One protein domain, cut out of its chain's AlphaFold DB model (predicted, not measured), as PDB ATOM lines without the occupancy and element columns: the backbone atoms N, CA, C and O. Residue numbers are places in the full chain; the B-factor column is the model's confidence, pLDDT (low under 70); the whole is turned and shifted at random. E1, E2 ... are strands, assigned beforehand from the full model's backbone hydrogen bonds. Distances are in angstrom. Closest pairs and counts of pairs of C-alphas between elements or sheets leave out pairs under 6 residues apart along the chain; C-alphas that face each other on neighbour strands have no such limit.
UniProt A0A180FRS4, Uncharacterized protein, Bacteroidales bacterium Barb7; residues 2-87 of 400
ATOM      1  N   GLY A   2      41.039  25.982 -31.916       79.50
ATOM      2  CA  GLY A   2      40.653  24.662 -32.434       79.50
ATOM      3  C   GLY A   2      41.702  23.558 -32.285       79.50
ATOM      4  O   GLY A   2      41.700  22.615 -33.073       79.50
ATOM      5  N   CYS A   3      42.619  23.655 -31.314       88.00
ATOM      6  CA  CYS A   3      43.646  22.632 -31.097       88.00
ATOM      7  C   CYS A   3      43.039  21.395 -30.418       88.00
ATOM      8  O   CYS A   3      43.245  21.152 -29.231       88.00
ATOM      9  N   SER A   4      42.290  20.597 -31.175       89.38
ATOM     10  CA  SER A   4      41.570  19.421 -30.679       89.38
ATOM     11  C   SER A   4      42.475  18.287 -30.196       89.38
ATOM     12  O   SER A   4      41.963  17.310 -29.679       89.38
ATOM     13  N   SER A   5      43.797  18.363 -30.355       94.25
ATOM     14  CA  SER A   5      44.735  17.371 -29.798       94.25
ATOM     15  C   SER A   5      45.464  17.865 -28.547       94.25
ATOM     16  O   SER A   5      46.217  17.105 -27.947       94.25
ATOM     17  N   LEU A   6      45.291  19.137 -28.171       95.38
ATOM     18  CA  LEU A   6      45.970  19.718 -27.018       95.38
ATOM     19  C   LEU A   6      45.314  19.200 -25.735       95.38
ATOM     20  O   LEU A   6      44.177  19.563 -25.453       95.38
ATOM     21  N   ALA A   7      46.032  18.361 -24.989       95.56
ATOM     22  CA  ALA A   7      45.558  17.786 -23.729       95.56
ATOM     23  C   ALA A   7      45.921  18.646 -22.511       95.56
ATOM     24  O   ALA A   7      45.140  18.725 -21.567       95.56
ATOM     25  N   SER A   8      47.068  19.327 -22.543       95.19
ATOM     26  CA  SER A   8      47.514  20.212 -21.469       95.19
ATOM     27  C   SER A   8      48.200  21.467 -21.999       95.19
ATOM     28  O   SER A   8      48.740  21.475 -23.109       95.19
ATOM     29  N   VAL A   9      48.185  22.537 -21.206       96.25
ATOM     30  CA  VAL A   9      48.935  23.768 -21.486       96.25
ATOM     31  C   VAL A   9      49.555  24.321 -20.211       96.25
ATOM     32  O   VAL A   9      48.898  24.365 -19.178       96.25
ATOM     33  N   THR A  10      50.800  24.785 -20.298       95.62
ATOM     34  CA  THR A  10      51.440  25.567 -19.236       95.62
ATOM     35  C   THR A  10      51.381  27.045 -19.588       95.62
ATOM     36  O   THR A  10      51.715  27.427 -20.711       95.62
ATOM     37  N   ILE A  11      50.957  27.874 -18.635       95.44
ATOM     38  CA  ILE A  11      50.951  29.335 -18.720       95.44
ATOM     39  C   ILE A  11      52.056  29.842 -17.787       95.44
ATOM     40  O   ILE A  11      51.861  29.883 -16.567       95.44
ATOM     41  N   PRO A  12      53.224  30.213 -18.346       95.12
ATOM     42  CA  PRO A  12      54.357  30.630 -17.544       95.12
ATOM     43  C   PRO A  12      54.147  31.969 -16.848       95.12
ATOM     44  O   PRO A  12      53.357  32.822 -17.272       95.12
ATOM     45  N   ASN A  13      54.981  32.207 -15.844       92.38
ATOM     46  CA  ASN A  13      54.967  33.431 -15.048       92.38
ATOM     47  C   ASN A  13      55.299  34.722 -15.810       92.38
ATOM     48  O   ASN A  13      55.052  35.812 -15.286       92.38
ATOM     49  N   SER A  14      55.868  34.599 -17.011       94.00
ATOM     50  CA  SER A  14      56.204  35.704 -17.917       94.00
ATOM     51  C   SER A  14      55.035  36.158 -18.794       94.00
ATOM     52  O   SER A  14      55.088  37.256 -19.351       94.00
ATOM     53  N   ILE A  15      53.982  35.347 -18.931       95.38
ATOM     54  CA  ILE A  15      52.802  35.706 -19.719       95.38
ATOM     55  C   ILE A  15      51.920  36.635 -18.892       95.38
ATOM     56  O   ILE A  15      51.421  36.255 -17.839       95.38
ATOM     57  N   THR A  16      51.709  37.853 -19.388       93.81
ATOM     58  CA  THR A  16      50.880  38.877 -18.730       93.81
ATOM     59  C   THR A  16      49.518  39.064 -19.392       93.81
ATOM     60  O   THR A  16      48.646  39.735 -18.836       93.81
ATOM     61  N   ARG A  17      49.299  38.466 -20.570       96.06
ATOM     62  CA  ARG A  17      48.023  38.530 -21.283       96.06
ATOM     63  C   ARG A  17      47.751  37.266 -22.089       96.06
ATOM     64  O   ARG A  17      48.613  36.809 -22.834       96.06
ATOM     65  N   ILE A  18      46.533  36.748 -21.968       96.12
ATOM     66  CA  ILE A  18      45.978  35.690 -22.816       96.12
ATOM     67  C   ILE A  18      44.938  36.348 -23.716       96.12
ATOM     68  O   ILE A  18      43.899  36.806 -23.244       96.12
ATOM     69  N   GLU A  19      45.256  36.444 -25.003       96.31
ATOM     70  CA  GLU A  19      44.433  37.163 -25.975       96.31
ATOM     71  C   GLU A  19      43.117  36.442 -26.297       96.31
ATOM     72  O   GLU A  19      42.947  35.233 -26.084       96.31
ATOM     73  N   LYS A  20      42.180  37.206 -26.869       95.94
ATOM     74  CA  LYS A  20      40.866  36.717 -27.284       95.94
ATOM     75  C   LYS A  20      40.988  35.469 -28.164       95.94
ATOM     76  O   LYS A  20      41.592  35.492 -29.233       95.94
ATOM     77  N   GLY A  21      40.342  34.386 -27.736       93.88
ATOM     78  CA  GLY A  21      40.263  33.133 -28.488       93.88
ATOM     79  C   GLY A  21      41.554  32.307 -28.564       93.88
ATOM     80  O   GLY A  21      41.588  31.353 -29.350       93.88
ATOM     81  N   ALA A  22      42.586  32.622 -27.768       95.50
ATOM     82  CA  ALA A  22      43.874  31.915 -27.775       95.50
ATOM     83  C   ALA A  22      43.720  30.380 -27.698       95.50
ATOM     84  O   ALA A  22      44.280  29.653 -28.524       95.50
ATOM     85  N   PHE A  23      42.863  29.901 -26.791       95.88
ATOM     86  CA  PHE A  23      42.543  28.487 -26.561       95.88
ATOM     87  C   PHE A  23      41.092  28.131 -26.910       95.88
ATOM     88  O   PHE A  23      40.582  27.087 -26.502       95.88
ATOM     89  N   SER A  24      40.411  28.977 -27.684       95.00
ATOM     90  CA  SER A  24      39.022  28.716 -28.051       95.00
ATOM     91  C   SER A  24      38.911  27.447 -28.906       95.00
ATOM     92  O   SER A  24      39.744  27.203 -29.784       95.00
ATOM     93  N   ALA A  25      37.873  26.650 -28.651       94.88
ATOM     94  CA  ALA A  25      37.567  25.350 -29.248       94.88
ATOM     95  C   ALA A  25      38.642  24.258 -29.052       94.88
ATOM     96  O   ALA A  25      38.680  23.284 -29.805       94.88
ATOM     97  N   CYS A  26      39.515  24.381 -28.047       96.25
ATOM     98  CA  CYS A  26      40.409  23.296 -27.629       96.25
ATOM     99  C   CYS A  26      39.622  22.230 -26.840       96.25
ATOM    100  O   CYS A  26      39.706  22.141 -25.618       96.25
ATOM    101  N   SER A  27      38.828  21.426 -27.549       95.06
ATOM    102  CA  SER A  27      37.824  20.517 -26.972       95.06
ATOM    103  C   SER A  27      38.378  19.334 -26.172       95.06
ATOM    104  O   SER A  27      37.622  18.710 -25.437       95.06
ATOM    105  N   ASN A  28      39.668  19.019 -26.311       96.00
ATOM    106  CA  ASN A  28      40.335  17.943 -25.569       96.00
ATOM    107  C   ASN A  28      41.290  18.463 -24.484       96.00
ATOM    108  O   ASN A  28      42.022  17.662 -23.908       96.00
ATOM    109  N   LEU A  29      41.287  19.771 -24.195       96.62
ATOM    110  CA  LEU A  29      42.112  20.337 -23.132       96.62
ATOM    111  C   LEU A  29      41.576  19.884 -21.768       96.62
ATOM    112  O   LEU A  29      40.422  20.143 -21.427       96.62
ATOM    113  N   GLN A  30      42.419  19.171 -21.024       95.44
ATOM    114  CA  GLN A  30      42.111  18.569 -19.727       95.44
ATOM    115  C   GLN A  30      42.826  19.275 -18.578       95.44
ATOM    116  O   GLN A  30      42.258  19.353 -17.490       95.44
ATOM    117  N   ASP A  31      44.023  19.818 -18.814       94.94
ATOM    118  CA  ASP A  31      44.843  20.428 -17.768       94.94
ATOM    119  C   ASP A  31      45.397  21.795 -18.195       94.94
ATOM    120  O   ASP A  31      45.973  21.955 -19.273       94.94
ATOM    121  N   ILE A  32      45.270  22.781 -17.312       95.19
ATOM    122  CA  ILE A  32      45.936  24.081 -17.414       95.19
ATOM    123  C   ILE A  32      46.880  24.200 -16.220       95.19
ATOM    124  O   ILE A  32      46.430  24.234 -15.078       95.19
ATOM    125  N   GLU A  33      48.180  24.267 -16.484       94.06
ATOM    126  CA  GLU A  33      49.220  24.484 -15.482       94.06
ATOM    127  C   GLU A  33      49.531  25.983 -15.402       94.06
ATOM    128  O   GLU A  33      50.117  26.554 -16.325       94.06
ATOM    129  N   LEU A  34      49.114  26.642 -14.324       93.31
ATOM    130  CA  LEU A  34      49.415  28.045 -14.064       93.31
ATOM    131  C   LEU A  34      50.672  28.153 -13.214       93.31
ATOM    132  O   LEU A  34      50.707  27.691 -12.079       93.31
ATOM    133  N   GLU A  35      51.667  28.885 -13.706       93.19
ATOM    134  CA  GLU A  35      52.770  29.324 -12.848       93.19
ATOM    135  C   GLU A  35      52.415  30.590 -12.052       93.19
ATOM    136  O   GLU A  35      53.172  30.995 -11.171       93.19
ATOM    137  N   TRP A  36      51.265  31.211 -12.344       93.19
ATOM    138  CA  TRP A  36      50.812  32.451 -11.721       93.19
ATOM    139  C   TRP A  36      50.488  32.262 -10.242       93.19
ATOM    140  O   TRP A  36      49.559  31.547  -9.882       93.19
ATOM    141  N   ASP A  37      51.185  32.992  -9.380       90.50
ATOM    142  CA  ASP A  37      50.975  32.994  -7.933       90.50
ATOM    143  C   ASP A  37      49.716  33.752  -7.485       90.50
ATOM    144  O   ASP A  37      49.343  33.652  -6.319       90.50
ATOM    145  N   ASN A  38      49.061  34.508  -8.371       90.75
ATOM    146  CA  ASN A  38      47.834  35.258  -8.096       90.75
ATOM    147  C   ASN A  38      46.905  35.232  -9.329       90.75
ATOM    148  O   ASN A  38      47.400  35.425 -10.444       90.75
ATOM    149  N   PRO A  39      45.575  35.077  -9.168       91.12
ATOM    150  CA  PRO A  39      44.636  35.061 -10.297       91.12
ATOM    151  C   PRO A  39      44.663  36.334 -11.154       91.12
ATOM    152  O   PRO A  39      44.348  36.268 -12.340       91.12
ATOM    153  N   ASN A  40      45.063  37.471 -10.578       89.81
ATOM    154  CA  ASN A  40      45.136  38.771 -11.252       89.81
ATOM    155  C   ASN A  40      46.518  39.065 -11.864       89.81
ATOM    156  O   ASN A  40      46.775  40.197 -12.276       89.81
ATOM    157  N   ARG A  41      47.428  38.082 -11.907       92.06
ATOM    158  CA  ARG A  41      48.791  38.274 -12.428       92.06
ATOM    159  C   ARG A  41      48.823  38.677 -13.903       92.06
ATOM    160  O   ARG A  41      49.721  39.409 -14.319       92.06
ATOM    161  N   GLY A  42      47.853  38.221 -14.683       91.19
ATOM    162  CA  GLY A  42      47.698  38.595 -16.079       91.19
ATOM    163  C   GLY A  42      46.241  38.829 -16.449       91.19
ATOM    164  O   GLY A  42      45.319  38.493 -15.709       91.19
ATOM    165  N   THR A  43      46.034  39.424 -17.618       94.75
ATOM    166  CA  THR A  43      44.694  39.647 -18.171       94.75
ATOM    167  C   THR A  43      44.298  38.477 -19.063       94.75
ATOM    168  O   THR A  43      45.052  38.098 -19.958       94.75
ATOM    169  N   VAL A  44      43.108  37.920 -18.847       95.69
ATOM    170  CA  VAL A  44      42.506  36.927 -19.744       95.69
ATOM    171  C   VAL A  44      41.384  37.616 -20.506       95.69
ATOM    172  O   VAL A  44      40.382  38.018 -19.915       95.69
ATOM    173  N   ASP A  45      41.571  37.796 -21.808       96.19
ATOM    174  CA  ASP A  45      40.566  38.426 -22.655       96.19
ATOM    175  C   ASP A  45      39.339  37.509 -22.824       96.19
ATOM    176  O   ASP A  45      39.412  36.279 -22.736       96.19
ATOM    177  N   THR A  46      38.190  38.118 -23.128       93.00
ATOM    178  CA  THR A  46      36.931  37.415 -23.423       93.00
ATOM    179  C   THR A  46      37.122  36.282 -24.434       93.00
ATOM    180  O   THR A  46      37.874  36.430 -25.398       93.00
ATOM    181  N   ASP A  47      36.407  35.173 -24.244       93.69
ATOM    182  CA  ASP A  47      36.429  33.980 -25.103       93.69
ATOM    183  C   ASP A  47      37.786  33.263 -25.230       93.69
ATOM    184  O   ASP A  47      37.896  32.334 -26.031       93.69
ATOM    185  N   ALA A  48      38.815  33.631 -24.453       95.44
ATOM    186  CA  ALA A  48      40.129  32.979 -24.493       95.44
ATOM    187  C   ALA A  48      40.046  31.447 -24.393       95.44
ATOM    188  O   ALA A  48      40.760  30.761 -25.120       95.44
ATOM    189  N   PHE A  49      39.131  30.927 -23.571       95.81
ATOM    190  CA  PHE A  49      38.893  29.494 -23.365       95.81
ATOM    191  C   PHE A  49      37.481  29.042 -23.786       95.81
ATOM    192  O   PHE A  49      36.968  28.037 -23.297       95.81
ATOM    193  N   SER A  50      36.815  29.779 -24.684       94.88
ATOM    194  CA  SER A  50      35.469  29.408 -25.146       94.88
ATOM    195  C   SER A  50      35.473  28.025 -25.810       94.88
ATOM    196  O   SER A  50      36.323  27.741 -26.647       94.88
ATOM    197  N   GLY A  51      34.553  27.135 -25.438       93.50
ATOM    198  CA  GLY A  51      34.495  25.767 -25.978       93.50
ATOM    199  C   GLY A  51      35.537  24.785 -25.417       93.50
ATOM    200  O   GLY A  51      35.636  23.670 -25.927       93.50
ATOM    201  N   VAL A  52      36.294  25.166 -24.383       96.25
ATOM    202  CA  VAL A  52      37.069  24.226 -23.554       96.25
ATOM    203  C   VAL A  52      36.117  23.506 -22.582       96.25
ATOM    204  O   VAL A  52      35.214  24.150 -22.039       96.25
ATOM    205  N   PRO A  53      36.271  22.189 -22.340       94.81
ATOM    206  CA  PRO A  53      35.417  21.467 -21.400       94.81
ATOM    207  C   PRO A  53      35.496  22.036 -19.978       94.81
ATOM    208  O   PRO A  53      36.582  22.242 -19.449       94.81
ATOM    209  N   LEU A  54      34.353  22.185 -19.298       91.75
ATOM    210  CA  LEU A  54      34.317  22.581 -17.878       91.75
ATOM    211  C   LEU A  54      34.946  21.535 -16.937       91.75
ATOM    212  O   LEU A  54      35.197  21.826 -15.773       91.75
ATOM    213  N   SER A  55      35.204  20.318 -17.432       92.50
ATOM    214  CA  SER A  55      35.983  19.293 -16.730       92.50
ATOM    215  C   SER A  55      37.491  19.556 -16.741       92.50
ATOM    216  O   SER A  55      38.218  18.814 -16.082       92.50
ATOM    217  N   CYS A  56      37.961  20.556 -17.497       94.31
ATOM    218  CA  CYS A  56      39.351  20.989 -17.479       94.31
ATOM    219  C   CYS A  56      39.742  21.416 -16.058       94.31
ATOM    220  O   CYS A  56      39.003  22.138 -15.381       94.31
ATOM    221  N   ARG A  57      40.903  20.940 -15.612       92.62
ATOM    222  CA  ARG A  57      41.463  21.172 -14.283       92.62
ATOM    223  C   ARG A  57      42.537  22.241 -14.357       92.62
ATOM    224  O   ARG A  57      43.378  22.215 -15.253       92.62
ATOM    225  N   VAL A  58      42.511  23.172 -13.413       92.81
ATOM    226  CA  VAL A  58      43.542  24.202 -13.271       92.81
ATOM    227  C   VAL A  58      44.441  23.829 -12.101       92.81
ATOM    228  O   VAL A  58      43.975  23.741 -10.965       92.81
ATOM    229  N   HIS A  59      45.722  23.629 -12.389       90.25
ATOM    230  CA  HIS A  59      46.784  23.439 -11.405       90.25
ATOM    231  C   HIS A  59      47.444  24.796 -11.178       90.25
ATOM    232  O   HIS A  59      47.805  25.466 -12.142       90.25
ATOM    233  N   ILE A  60      47.527  25.239  -9.926       88.69
ATOM    234  CA  ILE A  60      48.139  26.529  -9.555       88.69
ATOM    235  C   ILE A  60      49.592  26.307  -9.066       88.69
ATOM    236  O   ILE A  60      50.111  25.207  -9.248       88.69
ATOM    237  N   PRO A  61      50.277  27.298  -8.462       87.19
ATOM    238  CA  PRO A  61      51.505  27.071  -7.670       87.19
ATOM    239  C   PRO A  61      51.261  26.811  -6.167       87.19
ATOM    240  O   PRO A  61      50.353  27.412  -5.586       87.19
ATOM    241  N   LYS A  62      52.089  25.971  -5.515       80.88
ATOM    242  CA  LYS A  62      51.975  25.649  -4.068       80.88
ATOM    243  C   LYS A  62      52.042  26.936  -3.242       80.88
ATOM    244  O   LYS A  62      52.914  27.773  -3.486       80.88
ATOM    245  N   GLY A  63      51.154  27.104  -2.266       81.19
ATOM    246  CA  GLY A  63      51.092  28.311  -1.427       81.19
ATOM    247  C   GLY A  63      50.385  29.506  -2.084       81.19
ATOM    248  O   GLY A  63      50.510  30.644  -1.613       81.19
ATOM    249  N   SER A  64      49.683  29.294  -3.204       86.75
ATOM    250  CA  SER A  64      48.815  30.300  -3.841       86.75
ATOM    251  C   SER A  64      47.319  30.054  -3.646       86.75
ATOM    252  O   SER A  64      46.508  30.884  -4.054       86.75
ATOM    253  N   GLU A  65      46.950  28.962  -2.986       84.19
ATOM    254  CA  GLU A  65      45.591  28.435  -2.879       84.19
ATOM    255  C   GLU A  65      44.618  29.486  -2.332       84.19
ATOM    256  O   GLU A  65      43.617  29.795  -2.983       84.19
ATOM    257  N   GLU A  66      44.969  30.140  -1.222       85.06
ATOM    258  CA  GLU A  66      44.156  31.206  -0.623       85.06
ATOM    259  C   GLU A  66      43.944  32.389  -1.585       85.06
ATOM    260  O   GLU A  66      42.837  32.918  -1.696       85.06
ATOM    261  N   ARG A  67      44.973  32.775  -2.356       89.00
ATOM    262  CA  ARG A  67      44.882  33.887  -3.324       89.00
ATOM    263  C   ARG A  67      43.960  33.564  -4.495       89.00
ATOM    264  O   ARG A  67      43.371  34.476  -5.068       89.00
ATOM    265  N   TYR A  68      43.817  32.286  -4.829       88.94
ATOM    266  CA  TYR A  68      42.843  31.793  -5.800       88.94
ATOM    267  C   TYR A  68      41.458  31.520  -5.188       88.94
ATOM    268  O   TYR A  68      40.553  31.098  -5.906       88.94
ATOM    269  N   GLY A  69      41.264  31.784  -3.892       84.88
ATOM    270  CA  GLY A  69      40.002  31.558  -3.186       84.88
ATOM    271  C   GLY A  69      39.744  30.092  -2.834       84.88
ATOM    272  O   GLY A  69      38.606  29.722  -2.546       84.88
ATOM    273  N   TYR A  70      40.774  29.247  -2.883       79.94
ATOM    274  CA  TYR A  70      40.693  27.854  -2.460       79.94
ATOM    275  C   TYR A  70      40.695  27.816  -0.926       79.94
ATOM    276  O   TYR A  70      41.607  28.334  -0.289       79.94
ATOM    277  N   SER A  71      39.639  27.255  -0.336       74.19
ATOM    278  CA  SER A  71      39.448  27.155   1.117       74.19
ATOM    279  C   SER A  71      38.777  25.826   1.477       74.19
ATOM    280  O   SER A  71      38.406  25.058   0.591       74.19
ATOM    281  N   TRP A  72      38.664  25.533   2.775       64.81
ATOM    282  CA  TRP A  72      38.297  24.216   3.317       64.81
ATOM    283  C   TRP A  72      36.936  23.660   2.845       64.81
ATOM    284  O   TRP A  72      36.730  22.449   2.902       64.81
ATOM    285  N   ASP A  73      36.030  24.501   2.344       64.31
ATOM    286  CA  ASP A  73      34.695  24.130   1.861       64.31
ATOM    287  C   ASP A  73      34.379  24.599   0.425       64.31
ATOM    288  O   ASP A  73      33.339  24.231  -0.133       64.31
ATOM    289  N   LEU A  74      35.274  25.361  -0.217       66.31
ATOM    290  CA  LEU A  74      35.017  25.980  -1.519       66.31
ATOM    291  C   LEU A  74      35.879  25.387  -2.633       66.31
ATOM    292  O   LEU A  74      37.107  25.450  -2.634       66.31
ATOM    293  N   LYS A  75      35.193  24.894  -3.669       72.50
ATOM    294  CA  LYS A  75      35.797  24.624  -4.975       72.50
ATOM    295  C   LYS A  75      36.101  25.955  -5.655       72.50
ATOM    296  O   LYS A  75      35.209  26.566  -6.241       72.50
ATOM    297  N   ALA A  76      37.349  26.399  -5.567       86.19
ATOM    298  CA  ALA A  76      37.788  27.578  -6.294       86.19
ATOM    299  C   ALA A  76      37.751  27.334  -7.806       86.19
ATOM    300  O   ALA A  76      37.988  26.220  -8.286       86.19
ATOM    301  N   VAL A  77      37.452  28.394  -8.551       90.62
ATOM    302  CA  VAL A  77      37.454  28.366 -10.010       90.62
ATOM    303  C   VAL A  77      38.336  29.472 -10.561       90.62
ATOM    304  O   VAL A  77      38.338  30.592 -10.053       90.62
ATOM    305  N   TRP A  78      39.042  29.176 -11.645       92.75
ATOM    306  CA  TRP A  78      39.759  30.169 -12.435       92.75
ATOM    307  C   TRP A  78      39.211  30.138 -13.857       92.75
ATOM    308  O   TRP A  78      39.200  29.091 -14.499       92.75
ATOM    309  N   GLN A  79      38.684  31.272 -14.327       92.19
ATOM    310  CA  GLN A  79      38.017  31.378 -15.635       92.19
ATOM    311  C   GLN A  79      36.886  30.345 -15.841       92.19
ATOM    312  O   GLN A  79      36.625  29.904 -16.956       92.19
ATOM    313  N   GLY A  80      36.207  29.953 -14.754       89.81
ATOM    314  CA  GLY A  80      35.123  28.962 -14.766       89.81
ATOM    315  C   GLY A  80      35.572  27.497 -14.690       89.81
ATOM    316  O   GLY A  80      34.717  26.622 -14.558       89.81
ATOM    317  N   PHE A  81      36.878  27.221 -14.721       92.94
ATOM    318  CA  PHE A  81      37.443  25.878 -14.565       92.94
ATOM    319  C   PHE A  81      37.745  25.564 -13.107       92.94
ATOM    320  O   PHE A  81      38.142  26.449 -12.351       92.94
ATOM    321  N   LEU A  82      37.587  24.298 -12.719       90.44
ATOM    322  CA  LEU A  82      37.855  23.848 -11.358       90.44
ATOM    323  C   LEU A  82      39.357  23.907 -11.063       90.44
ATOM    324  O   LEU A  82      40.151  23.265 -11.752       90.44
ATOM    325  N   ILE A  83      39.729  24.624 -10.007       89.00
ATOM    326  CA  ILE A  83      41.080  24.561  -9.456       89.00
ATOM    327  C   ILE A  83      41.210  23.263  -8.662       89.00
ATOM    328  O   ILE A  83      40.363  22.949  -7.819       89.00
ATOM    329  N   VAL A  84      42.266  22.506  -8.937       82.81
ATOM    330  CA  VAL A  84      42.587  21.270  -8.227       82.81
ATOM    331  C   VAL A  84      43.882  21.446  -7.439       82.81
ATOM    332  O   VAL A  84      44.859  21.999  -7.932       82.81
ATOM    333  N   SER A  85      43.870  20.996  -6.184       67.56
ATOM    334  CA  SER A  85      45.037  20.957  -5.295       67.56
ATOM    335  C   SER A  85      45.649  19.553  -5.211       67.56
ATOM    336  O   SER A  85      46.514  19.301  -4.378       67.56
ATOM    337  N   ASP A  86      45.205  18.626  -6.067       59.38
ATOM    338  CA  ASP A  86      45.536  17.195  -6.021       59.38
ATOM    339  C   ASP A  86      47.012  16.882  -6.319       59.38
ATOM    340  O   ASP A  86      47.444  15.741  -6.151       59.38
ATOM    341  N   ARG A  87      47.799  17.895  -6.703       60.09
ATOM    342  CA  ARG A  87      49.255  17.809  -6.873       60.09
ATOM    343  C   ARG A  87      50.069  18.369  -5.703       60.09
ATOM    344  O   ARG A  87      51.279  18.144  -5.672       60.09
TER     345      ARG A  87
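This is residues 2 to 87 of the 400 residues of an uncharacterized protein of Bacteroidales bacterium Barb7 (UniProt A0A180FRS4). With little regular structure, this is a short solenoid, a chain wound in stacked turns, with a strongly twisted wall of four short parallel strands, E1 E2 E3 E4, in that order along the chain and across the sheet. The loops 12 to 30 and 35 to 56 are tied by residues 17 to 18 pairing with 43 to 44, parallel. The class is all strand, with 15 of the 86 printed residues in named strands and no named helix. It is compact, radius of gyration of the C-alphas 12.3 A, spanning 35 by 24 by 19 A.

E1, residues 8 to 11, begins at C-alpha 8 (47.514, 20.212, -21.469) and is 10.1 A long. E2 is residues 31 to 34, 9.6 A, and E3 residues 57 to 59, 6.5 A. E4, residues 81 to 84, 9.4 A, ends at C-alpha 84 (42.587, 21.270, -8.227).

Within hydrogen-bond range are N 9 and O 31, 3.0 A, between E1 and E2, parallel at 13 degrees; N 32 and O 57, 2.9 A, between E2 and E3, parallel at 28 degrees; and N 58 and O 82, 2.9 A, between E3 and E4, parallel at 50 degrees. The edge strands E1 and E4 are apart.

The farthest C-alphas, Gly 2 and Trp 72, are 35.8 A apart. The printed part has no cut, and its three links are long. Residues 72 to 74 and 85 to 87 have pLDDT under 70.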